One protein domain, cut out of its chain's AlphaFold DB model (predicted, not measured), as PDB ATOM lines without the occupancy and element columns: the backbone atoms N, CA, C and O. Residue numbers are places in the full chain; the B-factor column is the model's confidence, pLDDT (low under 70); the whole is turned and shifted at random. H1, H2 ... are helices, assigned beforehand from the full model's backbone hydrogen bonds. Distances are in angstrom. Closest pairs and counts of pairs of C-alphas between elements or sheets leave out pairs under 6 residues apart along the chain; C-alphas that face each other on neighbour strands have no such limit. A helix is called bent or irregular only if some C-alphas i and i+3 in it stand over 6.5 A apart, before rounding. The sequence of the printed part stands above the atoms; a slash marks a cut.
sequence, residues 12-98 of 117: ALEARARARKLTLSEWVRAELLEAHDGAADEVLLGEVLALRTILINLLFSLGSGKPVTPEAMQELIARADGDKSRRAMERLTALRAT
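What this domain is: This is residues 12 to 98 of the 117 residues of an uncharacterized protein of Granulicella arctica (UniProt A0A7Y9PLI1). At one end of a long rod, short helices H1 and H2 make a corner; thin residues 35 to 38 lead to a helical hairpin of long H3 and arm H4a of bent H4. Arm H4b crosses H3, and residues 93 to 98 stick out. The 87 printed residues hold four named helices, all helix, extended, with a radius of gyration of the C-alphas of 20.6 A and spans of 63 by 30 by 19 A.

How they stand to each other: Start at H1, residues 12 to 19; it touches H2, residues 24 to 34, about perpendicular at 90 degrees, closest C-alphas Ala 17 and Leu 24, 5.3 A. H3, residues 39 to 63, is apart from both. H4, residues 70 to 98, assigned as one helix by its hydrogen bonds, is bent: C-alphas 82 and 85 are 7.6 A apart. H3, with residues 49 to 58 alone, touches H4a, residues 70 to 82, opposite ways at a shallow tilt of 29 degrees, a hairpin; closest C-alphas Ala 50 and Ala 80, 4.7 A. With residues 42 to 49 alone it touches H4b, residues 85 to 98, at a steep tilt of 67 degrees; closest C-alphas Gly 46 and Ala 88, 4.9 A. Every O i to N i+4 pair in H1, H2, H3, H4a and H4b is within hydrogen-bond range.

Where its parts are: Find C-alpha 12 at (-46.593, -35.274, 14.596), where H1 begins. H3 runs 35.6 A from C-alpha 39; H4b ends at C-alpha 98, (-26.028, -44.799, -9.585).

The domain as a whole: The printed part has no cut and no long link; residues 35 to 38 have pLDDT under 70.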
ATOM      1  N   ALA A  12     -47.430 -36.215  15.329       96.00
ATOM      2  CA  ALA A  12     -46.593 -35.274  14.596       96.00
ATOM      3  C   ALA A  12     -47.079 -35.056  13.150       96.00
ATOM      4  O   ALA A  12     -47.055 -33.925  12.657       96.00
ATOM      5  N   LEU A  13     -47.531 -36.106  12.461       95.31
ATOM      6  CA  LEU A  13     -48.092 -36.001  11.109       95.31
ATOM      7  C   LEU A  13     -49.419 -35.228  11.120       95.31
ATOM      8  O   LEU A  13     -49.604 -34.312  10.316       95.31
ATOM      9  N   GLU A  14     -50.314 -35.507  12.073       96.19
ATOM     10  CA  GLU A  14     -51.557 -34.745  12.218       96.19
ATOM     11  C   GLU A  14     -51.305 -33.266  12.528       96.19
ATOM     12  O   GLU A  14     -52.003 -32.396  12.007       96.19
ATOM     13  N   ALA A  15     -50.321 -32.954  13.377       96.50
ATOM     14  CA  ALA A  15     -49.971 -31.572  13.692       96.50
ATOM     15  C   ALA A  15     -49.515 -30.803  12.441       96.50
ATOM     16  O   ALA A  15     -49.955 -29.672  12.219       96.50
ATOM     17  N   ARG A  16     -48.697 -31.431  11.584       96.31
ATOM     18  CA  ARG A  16     -48.258 -30.852  10.301       96.31
ATOM     19  C   ARG A  16     -49.422 -30.658   9.327       96.31
ATOM     20  O   ARG A  16     -49.527 -29.591   8.721       96.31
ATOM     21  N   ALA A  17     -50.330 -31.631   9.233       96.44
ATOM     22  CA  ALA A  17     -51.535 -31.519   8.411       96.44
ATOM     23  C   ALA A  17     -52.441 -30.367   8.881       96.44
ATOM     24  O   ALA A  17     -52.824 -29.501   8.088       96.44
ATOM     25  N   ARG A  18     -52.691 -30.279  10.197       96.12
ATOM     26  CA  ARG A  18     -53.469 -29.197  10.819       96.12
ATOM     27  C   ARG A  18     -52.844 -27.822  10.591       96.12
ATOM     28  O   ARG A  18     -53.572 -26.884  10.272       96.12
ATOM     29  N   ALA A  19     -51.517 -27.697  10.684       96.00
ATOM     30  CA  ALA A  19     -50.812 -26.438  10.420       96.00
ATOM     31  C   ALA A  19     -51.053 -25.910   8.992       96.00
ATOM     32  O   ALA A  19     -51.099 -24.698   8.781       96.00
ATOM     33  N   ARG A  20     -51.272 -26.812   8.027       94.19
ATOM     34  CA  ARG A  20     -51.616 -26.479   6.635       94.19
ATOM     35  C   ARG A  20     -53.119 -26.498   6.337       94.19
ATOM     36  O   ARG A  20     -53.501 -26.286   5.192       94.19
ATOM     37  N   LYS A  21     -53.971 -26.689   7.352       96.69
ATOM     38  CA  LYS A  21     -55.440 -26.769   7.234       96.69
ATOM     39  C   LYS A  21     -55.923 -27.890   6.302       96.69
ATOM     40  O   LYS A  21     -56.937 -27.736   5.629       96.69
ATOM     41  N   LEU A  22     -55.199 -29.005   6.278       95.81
ATOM     42  CA  LEU A  22     -55.529 -30.194   5.494       95.81
ATOM     43  C   LEU A  22     -55.883 -31.360   6.420       95.81
ATOM     44  O   LEU A  22     -55.423 -31.423   7.564       95.81
ATOM     45  N   THR A  23     -56.665 -32.315   5.918       96.50
ATOM     46  CA  THR A  23     -56.754 -33.634   6.557       96.50
ATOM     47  C   THR A  23     -55.416 -34.363   6.438       96.50
ATOM     48  O   THR A  23     -54.622 -34.088   5.536       96.50
ATOM     49  N   LEU A  24     -55.167 -35.332   7.323       94.06
ATOM     50  CA  LEU A  24     -53.943 -36.133   7.273       94.06
ATOM     51  C   LEU A  24     -53.758 -36.799   5.897       94.06
ATOM     52  O   LEU A  24     -52.675 -36.733   5.326       94.06
ATOM     53  N   SER A  25     -54.822 -37.362   5.323       92.00
ATOM     54  CA  SER A  25     -54.781 -38.012   4.007       92.00
ATOM     55  C   SER A  25     -54.499 -37.044   2.853       92.00
ATOM     56  O   SER A  25     -53.792 -37.404   1.915       92.00
ATOM     57  N   GLU A  26     -55.051 -35.828   2.888       94.56
ATOM     58  CA  GLU A  26     -54.757 -34.792   1.885       94.56
ATOM     59  C   GLU A  26     -53.318 -34.306   1.996       94.56
ATOM     60  O   GLU A  26     -52.633 -34.197   0.984       94.56
ATOM     61  N   TRP A  27     -52.854 -34.074   3.225       94.75
ATOM     62  CA  TRP A  27     -51.493 -33.642   3.500       94.75
ATOM     63  C   TRP A  27     -50.464 -34.694   3.073       94.75
ATOM     64  O   TRP A  27     -49.544 -34.356   2.340       94.75
ATOM     65  N   VAL A  28     -50.651 -35.968   3.447       91.44
ATOM     66  CA  VAL A  28     -49.759 -37.067   3.034       91.44
ATOM     67  C   VAL A  28     -49.747 -37.213   1.516       91.44
ATOM     68  O   VAL A  28     -48.688 -37.397   0.933       91.44
ATOM     69  N   ARG A  29     -50.905 -37.121   0.849       90.56
ATOM     70  CA  ARG A  29     -50.955 -37.190  -0.617       90.56
ATOM     71  C   ARG A  29     -50.204 -36.024  -1.255       90.56
ATOM     72  O   ARG A  29     -49.460 -36.263  -2.195       90.56
ATOM     73  N   ALA A  30     -50.401 -34.802  -0.765       87.88
ATOM     74  CA  ALA A  30     -49.683 -33.630  -1.256       87.88
ATOM     75  C   ALA A  30     -48.175 -33.799  -1.057       87.88
ATOM     76  O   ALA A  30     -47.443 -33.719  -2.026       87.88
ATOM     77  N   GLU A  31     -47.732 -34.161   0.145       88.31
ATOM     78  CA  GLU A  31     -46.317 -34.406   0.442       88.31
ATOM     79  C   GLU A  31     -45.725 -35.543  -0.388       88.31
ATOM     80  O   GLU A  31     -44.623 -35.405  -0.879       88.31
ATOM     81  N   LEU A  32     -46.428 -36.652  -0.617       85.75
ATOM     82  CA  LEU A  32     -45.908 -37.733  -1.466       85.75
ATOM     83  C   LEU A  32     -45.836 -37.341  -2.947       85.75
ATOM     84  O   LEU A  32     -44.973 -37.838  -3.666       85.75
ATOM     85  N   LEU A  33     -46.739 -36.473  -3.409       81.75
ATOM     86  CA  LEU A  33     -46.718 -35.939  -4.771       81.75
ATOM     87  C   LEU A  33     -45.685 -34.808  -4.929       81.75
ATOM     88  O   LEU A  33     -45.098 -34.679  -5.999       81.75
ATOM     89  N   GLU A  34     -45.434 -34.031  -3.873       71.94
ATOM     90  CA  GLU A  34     -44.438 -32.951  -3.799       71.94
ATOM     91  C   GLU A  34     -43.043 -33.446  -3.398       71.94
ATOM     92  O   GLU A  34     -42.056 -32.798  -3.722       71.94
ATOM     93  N   ALA A  35     -42.908 -34.626  -2.785       64.69
ATOM     94  CA  ALA A  35     -41.624 -35.260  -2.457       64.69
ATOM     95  C   ALA A  35     -40.785 -35.566  -3.711       64.69
ATOM     96  O   ALA A  35     -39.630 -35.981  -3.619       64.69
ATOM     97  N   HIS A  36     -41.355 -35.326  -4.894       59.34
ATOM     98  CA  HIS A  36     -40.658 -35.294  -6.163       59.34
ATOM     99  C   HIS A  36     -40.070 -33.943  -6.564       59.34
ATOM    100  O   HIS A  36     -39.524 -33.850  -7.663       59.34
ATOM    101  N   ASP A  37     -40.095 -32.920  -5.715       62.22
ATOM    102  CA  ASP A  37     -39.671 -31.590  -6.135       62.22
ATOM    103  C   ASP A  37     -38.183 -31.341  -5.871       62.22
ATOM    104  O   ASP A  37     -37.755 -30.425  -5.173       62.22
ATOM    105  N   GLY A  38     -37.357 -32.150  -6.538       68.62
ATOM    106  CA  GLY A  38     -35.959 -31.806  -6.799       68.62
ATOM    107  C   GLY A  38     -35.811 -30.588  -7.721       68.62
ATOM    108  O   GLY A  38     -34.704 -30.326  -8.173       68.62
ATOM    109  N   ALA A  39     -36.888 -29.853  -8.028       77.94
ATOM    110  CA  ALA A  39     -36.863 -28.672  -8.879       77.94
ATOM    111  C   ALA A  39     -35.983 -27.562  -8.299       77.94
ATOM    112  O   ALA A  39     -35.260 -26.910  -9.048       77.94
ATOM    113  N   ALA A  40     -35.981 -27.368  -6.975       83.94
ATOM    114  CA  ALA A  40     -35.073 -26.411  -6.341       83.94
ATOM    115  C   ALA A  40     -33.602 -26.812  -6.550       83.94
ATOM    116  O   ALA A  40     -32.777 -25.977  -6.928       83.94
ATOM    117  N   ASP A  41     -33.294 -28.100  -6.382       85.75
ATOM    118  CA  ASP A  41     -31.955 -28.650  -6.604       85.75
ATOM    119  C   ASP A  41     -31.562 -28.608  -8.087       85.75
ATOM    120  O   ASP A  41     -30.412 -28.317  -8.412       85.75
ATOM    121  N   GLU A  42     -32.505 -28.847  -8.998       90.06
ATOM    122  CA  GLU A  42     -32.310 -28.752 -10.445       90.06
ATOM    123  C   GLU A  42     -32.001 -27.321 -10.874       90.06
ATOM    124  O   GLU A  42     -31.024 -27.092 -11.592       90.06
ATOM    125  N   VAL A  43     -32.783 -26.349 -10.396       93.12
ATOM    126  CA  VAL A  43     -32.551 -24.926 -10.657       93.12
ATOM    127  C   VAL A  43     -31.187 -24.517 -10.114       93.12
ATOM    128  O   VAL A  43     -30.376 -23.966 -10.859       93.12
ATOM    129  N   LEU A  44     -30.886 -24.837  -8.851       95.19
ATOM    130  CA  LEU A  44     -29.612 -24.479  -8.228       95.19
ATOM    131  C   LEU A  44     -28.424 -25.115  -8.961       95.19
ATOM    132  O   LEU A  44     -27.433 -24.439  -9.245       95.19
ATOM    133  N   LEU A  45     -28.520 -26.399  -9.310       95.88
ATOM    134  CA  LEU A  45     -27.484 -27.094 -10.065       95.88
ATOM    135  C   LEU A  45     -27.304 -26.483 -11.460       95.88
ATOM    136  O   LEU A  45     -26.168 -26.326 -11.911       95.88
ATOM    137  N   GLY A  46     -28.398 -26.104 -12.122       97.44
ATOM    138  CA  GLY A  46     -28.378 -25.378 -13.388       97.44
ATOM    139  C   GLY A  46     -27.594 -24.072 -13.275       97.44
ATOM    140  O   GLY A  46     -26.632 -23.870 -14.017       97.44
ATOM    141  N   GLU A  47     -27.933 -23.225 -12.303       98.00
ATOM    142  CA  GLU A  47     -27.235 -21.956 -12.061       98.00
ATOM    143  C   GLU A  47     -25.739 -22.166 -11.768       98.00
ATOM    144  O   GLU A  47     -24.881 -21.493 -12.344       98.00
ATOM    145  N   VAL A  48     -25.381 -23.164 -10.952       98.06
ATOM    146  CA  VAL A  48     -23.974 -23.496 -10.663       98.06
ATOM    147  C   VAL A  48     -23.227 -23.953 -11.923       98.06
ATOM    148  O   VAL A  48     -22.072 -23.572 -12.140       98.06
ATOM    149  N   LEU A  49     -23.860 -24.754 -12.786       97.81
ATOM    150  CA  LEU A  49     -23.264 -25.209 -14.045       97.81
ATOM    151  C   LEU A  49     -23.105 -24.069 -15.060       97.81
ATOM    152  O   LEU A  49     -22.084 -24.027 -15.761       97.81
ATOM    153  N   ALA A  50     -24.067 -23.146 -15.123       98.12
ATOM    154  CA  ALA A  50     -23.991 -21.944 -15.947       98.12
ATOM    155  C   ALA A  50     -22.831 -21.050 -15.492       98.12
ATOM    156  O   ALA A  50     -21.925 -20.767 -16.282       98.12
ATOM    157  N   LEU A  51     -22.777 -20.722 -14.194       98.25
ATOM    158  CA  LEU A  51     -21.701 -19.934 -13.588       98.25
ATOM    159  C   LEU A  51     -20.326 -20.562 -13.828       98.25
ATOM    160  O   LEU A  51     -19.409 -19.881 -14.285       98.25
ATOM    161  N   ARG A  52     -20.177 -21.876 -13.600       97.69
ATOM    162  CA  ARG A  52     -18.926 -22.601 -13.880       97.69
ATOM    163  C   ARG A  52     -18.508 -22.467 -15.345       97.69
ATOM    164  O   ARG A  52     -17.323 -22.303 -15.630       97.69
ATOM    165  N   THR A  53     -19.464 -22.565 -16.267       97.88
ATOM    166  CA  THR A  53     -19.203 -22.478 -17.710       97.88
ATOM    167  C   THR A  53     -18.731 -21.082 -18.092       97.88
ATOM    168  O   THR A  53     -17.715 -20.960 -18.775       97.88
ATOM    169  N   ILE A  54     -19.411 -20.041 -17.608       97.69
ATOM    170  CA  ILE A  54     -19.024 -18.650 -17.849       97.69
ATOM    171  C   ILE A  54     -17.623 -18.392 -17.282       97.69
ATOM    172  O   ILE A  54     -16.739 -17.940 -18.006       97.69
ATOM    173  N   LEU A  55     -17.387 -18.755 -16.017       97.81
ATOM    174  CA  LEU A  55     -16.117 -18.505 -15.337       97.81
ATOM    175  C   LEU A  55     -14.934 -19.171 -16.041       97.81
ATOM    176  O   LEU A  55     -13.949 -18.496 -16.320       97.81
ATOM    177  N   ILE A  56     -15.019 -20.467 -16.362       97.25
ATOM    178  CA  ILE A  56     -13.897 -21.192 -16.981       97.25
ATOM    179  C   ILE A  56     -13.552 -20.611 -18.357       97.25
ATOM    180  O   ILE A  56     -12.375 -20.416 -18.656       97.25
ATOM    181  N   ASN A  57     -14.554 -20.297 -19.184       96.31
ATOM    182  CA  ASN A  57     -14.313 -19.730 -20.515       96.31
ATOM    183  C   ASN A  57     -13.769 -18.295 -20.443       96.31
ATOM    184  O   ASN A  57     -12.874 -17.929 -21.212       96.31
ATOM    185  N   LEU A  58     -14.261 -17.500 -19.489       95.56
ATOM    186  CA  LEU A  58     -13.764 -16.152 -19.230       95.56
ATOM    187  C   LEU A  58     -12.301 -16.181 -18.762       95.56
ATOM    188  O   LEU A  58     -11.451 -15.528 -19.364       95.56
ATOM    189  N   LEU A  59     -11.990 -16.990 -17.746       96.19
ATOM    190  CA  LEU A  59     -10.631 -17.185 -17.227       96.19
ATOM    191  C   LEU A  59      -9.672 -17.681 -18.310       96.19
ATOM    192  O   LEU A  59      -8.554 -17.181 -18.409       96.19
ATOM    193  N   PHE A  60     -10.108 -18.622 -19.151       96.38
ATOM    194  CA  PHE A  60      -9.301 -19.111 -20.266       96.38
ATOM    195  C   PHE A  60      -8.991 -18.006 -21.286       96.38
ATOM    196  O   PHE A  60      -7.852 -17.886 -21.740       96.38
ATOM    197  N   SER A  61      -9.980 -17.173 -21.624       94.62
ATOM    198  CA  SER A  61      -9.804 -16.057 -22.564       94.62
ATOM    199  C   SER A  61      -8.826 -15.016 -22.020       94.62
ATOM    200  O   SER A  61      -7.868 -14.659 -22.709       94.62
ATOM    201  N   LEU A  62      -9.003 -14.618 -20.756       93.75
ATOM    202  CA  LEU A  62      -8.119 -13.679 -20.065       93.75
ATOM    203  C   LEU A  62      -6.692 -14.227 -19.927       93.75
ATOM    204  O   LEU A  62      -5.734 -13.535 -20.260       93.75
ATOM    205  N   GLY A  63      -6.543 -15.486 -19.502       95.88
ATOM    206  CA  GLY A  63      -5.241 -16.149 -19.378       95.88
ATOM    207  C   GLY A  63      -4.520 -16.337 -20.717       95.88
ATOM    208  O   GLY A  63      -3.295 -16.394 -20.754       95.88
ATOM    209  N   SER A  64      -5.267 -16.371 -21.823       95.06
ATOM    210  CA  SER A  64      -4.723 -16.426 -23.186       95.06
ATOM    211  C   SER A  64      -4.400 -15.044 -23.772       95.06
ATOM    212  O   SER A  64      -4.035 -14.957 -24.943       95.06
ATOM    213  N   GLY A  65      -4.592 -13.959 -23.012       92.69
ATOM    214  CA  GLY A  65      -4.418 -12.585 -23.493       92.69
ATOM    215  C   GLY A  65      -5.436 -12.162 -24.556       92.69
ATOM    216  O   GLY A  65      -5.228 -11.162 -25.243       92.69
ATOM    217  N   LYS A  66      -6.530 -12.917 -24.725       91.00
ATOM    218  CA  LYS A  66      -7.588 -12.577 -25.678       91.00
ATOM    219  C   LYS A  66      -8.513 -11.539 -25.040       91.00
ATOM    220  O   LYS A  66      -9.016 -11.786 -23.942       91.00
ATOM    221  N   PRO A  67      -8.768 -10.398 -25.702       89.25
ATOM    222  CA  PRO A  67      -9.731  -9.432 -25.198       89.25
ATOM    223  C   PRO A  67     -11.126 -10.061 -25.177       89.25
ATOM    224  O   PRO A  67     -11.529 -10.740 -26.123       89.25
ATOM    225  N   VAL A  68     -11.862  -9.822 -24.095       93.25
ATOM    226  CA  VAL A  68     -13.256 -10.252 -23.962       93.25
ATOM    227  C   VAL A  68     -14.132  -9.063 -24.298       93.25
ATOM    228  O   VAL A  68     -14.162  -8.081 -23.556       93.25
ATOM    229  N   THR A  69     -14.803  -9.131 -25.446       95.62
ATOM    230  CA  THR A  69     -15.734  -8.079 -25.853       95.62
ATOM    231  C   THR A  69     -17.074  -8.243 -25.130       95.62
ATOM    232  O   THR A  69     -17.409  -9.353 -24.695       95.62
ATOM    233  N   PRO A  70     -17.867  -7.166 -25.000       95.56
ATOM    234  CA  PRO A  70     -19.221  -7.252 -24.460       95.56
ATOM    235  C   PRO A  70     -20.091  -8.276 -25.197       95.56
ATOM    236  O   PRO A  70     -20.825  -9.026 -24.562       95.56
ATOM    237  N   GLU A  71     -19.966  -8.358 -26.521       96.19
ATOM    238  CA  GLU A  71     -20.731  -9.279 -27.369       96.19
ATOM    239  C   GLU A  71     -20.345 -10.732 -27.084       96.19
ATOM    240  O   GLU A  71     -21.218 -11.577 -26.897       96.19
ATOM    241  N   ALA A  72     -19.043 -11.019 -26.966       93.56
ATOM    242  CA  ALA A  72     -18.555 -12.351 -26.615       93.56
ATOM    243  C   ALA A  72     -19.003 -12.771 -25.205       93.56
ATOM    244  O   ALA A  72     -19.341 -13.932 -24.972       93.56
ATOM    245  N   MET A  73     -19.042 -11.824 -24.263       96.31
ATOM    246  CA  MET A  73     -19.560 -12.070 -22.917       96.31
ATOM    247  C   MET A  73     -21.065 -12.368 -22.940       96.31
ATOM    248  O   MET A  73     -21.511 -13.309 -22.286       96.31
ATOM    249  N   GLN A  74     -21.850 -11.614 -23.717       97.62
ATOM    250  CA  GLN A  74     -23.286 -11.860 -23.878       97.62
ATOM    251  C   GLN A  74     -23.572 -13.210 -24.540       97.62
ATOM    252  O   GLN A  74     -24.457 -13.927 -24.080       97.62
ATOM    253  N   GLU A  75     -22.808 -13.597 -25.566       96.44
ATOM    254  CA  GLU A  75     -22.949 -14.912 -26.201       96.44
ATOM    255  C   GLU A  75     -22.654 -16.047 -25.208       96.44
ATOM    256  O   GLU A  75     -23.382 -17.041 -25.151       96.44
ATOM    257  N   LEU A  76     -21.613 -15.886 -24.388       96.81
ATOM    258  CA  LEU A  76     -21.251 -16.862 -23.365       96.81
ATOM    259  C   LEU A  76     -22.354 -17.018 -22.307       96.81
ATOM    260  O   LEU A  76     -22.671 -18.148 -21.932       96.81
ATOM    261  N   ILE A  77     -22.948 -15.908 -21.860       97.44
ATOM    262  CA  ILE A  77     -24.084 -15.913 -20.927       97.44
ATOM    263  C   ILE A  77     -25.293 -16.596 -21.571       97.44
ATOM    264  O   ILE A  77     -25.810 -17.557 -21.013       97.44
ATOM    265  N   ALA A  78     -25.687 -16.175 -22.777       98.00
ATOM    266  CA  ALA A  78     -26.847 -16.724 -23.475       98.00
ATOM    267  C   ALA A  78     -26.724 -18.238 -23.706       98.00
ATOM    268  O   ALA A  78     -27.686 -18.981 -23.514       98.00
ATOM    269  N   ARG A  79     -25.526 -18.715 -24.067       96.88
ATOM    270  CA  ARG A  79     -25.252 -20.150 -24.205       96.88
ATOM    271  C   ARG A  79     -25.364 -20.878 -22.867       96.88
ATOM    272  O   ARG A  79     -25.984 -21.936 -22.802       96.88
ATOM    273  N   ALA A  80     -24.760 -20.334 -21.810       97.88
ATOM    274  CA  ALA A  80     -24.804 -20.941 -20.485       97.88
ATOM    275  C   ALA A  80     -26.244 -21.030 -19.952       97.88
ATOM    276  O   ALA A  80     -26.633 -22.081 -19.445       97.88
ATOM    277  N   ASP A  81     -27.040 -19.976 -20.140       97.56
ATOM    278  CA  ASP A  81     -28.450 -19.931 -19.760       97.56
ATOM    279  C   ASP A  81     -29.322 -20.878 -20.586       97.56
ATOM    280  O   ASP A  81     -30.198 -21.534 -20.029       97.56
ATOM    281  N   GLY A  82     -29.069 -20.999 -21.893       97.06
ATOM    282  CA  GLY A  82     -29.806 -21.924 -22.757       97.06
ATOM    283  C   GLY A  82     -29.569 -23.401 -22.419       97.06
ATOM    284  O   GLY A  82     -30.462 -24.227 -22.594       97.06
ATOM    285  N   ASP A  83     -28.385 -23.742 -21.903       96.69
ATOM    286  CA  ASP A  83     -27.992 -25.128 -21.625       96.69
ATOM    287  C   ASP A  83     -28.216 -25.582 -20.172       96.69
ATOM    288  O   ASP A  83     -28.170 -26.787 -19.895       96.69
ATOM    289  N   LYS A  84     -28.414 -24.658 -19.223       96.75
ATOM    290  CA  LYS A  84     -28.323 -24.968 -17.786       96.75
ATOM    291  C   LYS A  84     -29.329 -26.006 -17.296       96.75
ATOM    292  O   LYS A  84     -28.919 -26.950 -16.623       96.75
ATOM    293  N   SER A  85     -30.599 -25.891 -17.686       94.94
ATOM    294  CA  SER A  85     -31.655 -26.814 -17.248       94.94
ATOM    295  C   SER A  85     -31.420 -28.220 -17.789       94.94
ATOM    296  O   SER A  85     -31.392 -29.188 -17.034       94.94
ATOM    297  N   ARG A  86     -31.127 -28.335 -19.092       96.31
ATOM    298  CA  ARG A  86     -30.814 -29.624 -19.726       96.31
ATOM    299  C   ARG A  86     -29.644 -30.317 -19.022       96.31
ATOM    300  O   ARG A  86     -29.729 -31.497 -18.696       96.31
ATOM    301  N   ARG A  87     -28.563 -29.582 -18.745       96.44
ATOM    302  CA  ARG A  87     -27.373 -30.136 -18.079       96.44
ATOM    303  C   ARG A  87     -27.628 -30.509 -16.617       96.44
ATOM    304  O   ARG A  87     -27.034 -31.476 -16.142       96.44
ATOM    305  N   ALA A  88     -28.470 -29.763 -15.904       95.81
ATOM    306  CA  ALA A  88     -28.872 -30.104 -14.543       95.81
ATOM    307  C   ALA A  88     -29.684 -31.407 -14.519       95.81
ATOM    308  O   ALA A  88     -29.320 -32.337 -13.797       95.81
ATOM    309  N   MET A  89     -30.690 -31.520 -15.391       92.69
ATOM    310  CA  MET A  89     -31.510 -32.722 -15.558       92.69
ATOM    311  C   MET A  89     -30.659 -33.957 -15.897       92.69
ATOM    312  O   MET A  89     -30.803 -35.006 -15.264       92.69
ATOM    313  N   GLU A  90     -29.725 -33.839 -16.850       93.69
ATOM    314  CA  GLU A  90     -28.788 -34.916 -17.214       93.69
ATOM    315  C   GLU A  90     -27.973 -35.396 -16.000       93.69
ATOM    316  O   GLU A  90     -27.802 -36.599 -15.790       93.69
ATOM    317  N   ARG A  91     -27.493 -34.466 -15.163       92.25
ATOM    318  CA  ARG A  91     -26.693 -34.780 -13.970       92.25
ATOM    319  C   ARG A  91     -27.510 -35.426 -12.858       92.25
ATOM    320  O   ARG A  91     -27.046 -36.404 -12.277       92.25
ATOM    321  N   LEU A  92     -28.702 -34.910 -12.575       89.62
ATOM    322  CA  LEU A  92     -29.601 -35.483 -11.571       89.62
ATOM    323  C   LEU A  92     -30.062 -36.886 -11.971       89.62
ATOM    324  O   LEU A  92     -30.078 -37.793 -11.142       89.62
ATOM    325  N   THR A  93     -30.359 -37.088 -13.256       87.75
ATOM    326  CA  THR A  93     -30.723 -38.405 -13.794       87.75
ATOM    327  C   THR A  93     -29.570 -39.399 -13.655       87.75
ATOM    328  O   THR A  93     -29.779 -40.519 -13.191       87.75
ATOM    329  N   ALA A  94     -28.342 -38.986 -13.982       88.44
ATOM    330  CA  ALA A  94     -27.161 -39.834 -13.828       88.44
ATOM    331  C   ALA A  94     -26.913 -40.239 -12.364       88.44
ATOM    332  O   ALA A  94     -26.603 -41.398 -12.106       88.44
ATOM    333  N   LEU A  95     -27.094 -39.323 -11.405       85.50
ATOM    334  CA  LEU A  95     -26.972 -39.637  -9.975       85.50
ATOM    335  C   LEU A  95     -28.007 -40.676  -9.533       85.50
ATOM    336  O   LEU A  95     -27.653 -41.643  -8.860       85.50
ATOM    337  N   ARG A  96     -29.266 -40.524  -9.961       79.81
ATOM    338  CA  ARG A  96     -30.343 -41.477  -9.649       79.81
ATOM    339  C   ARG A  96     -30.050 -42.879 -10.184       79.81
ATOM    340  O   ARG A  96     -30.298 -43.846  -9.481       79.81
ATOM    341  N   ALA A  97     -29.454 -42.992 -11.372       77.19
ATOM    342  CA  ALA A  97     -29.061 -44.282 -11.946       77.19
ATOM    343  C   ALA A  97     -27.909 -44.980 -11.192       77.19
ATOM    344  O   ALA A  97     -27.687 -46.172 -11.384       77.19
ATOM    345  N   THR A  98     -27.158 -44.251 -10.360       74.88
ATOM    346  CA  THR A  98     -26.028 -44.799  -9.585       74.88
ATOM    347  C   THR A  98     -26.373 -45.170  -8.145       74.88
ATOM    348  O   THR A  98     -25.549 -45.795  -7.479       74.88
TER     349      THR A  98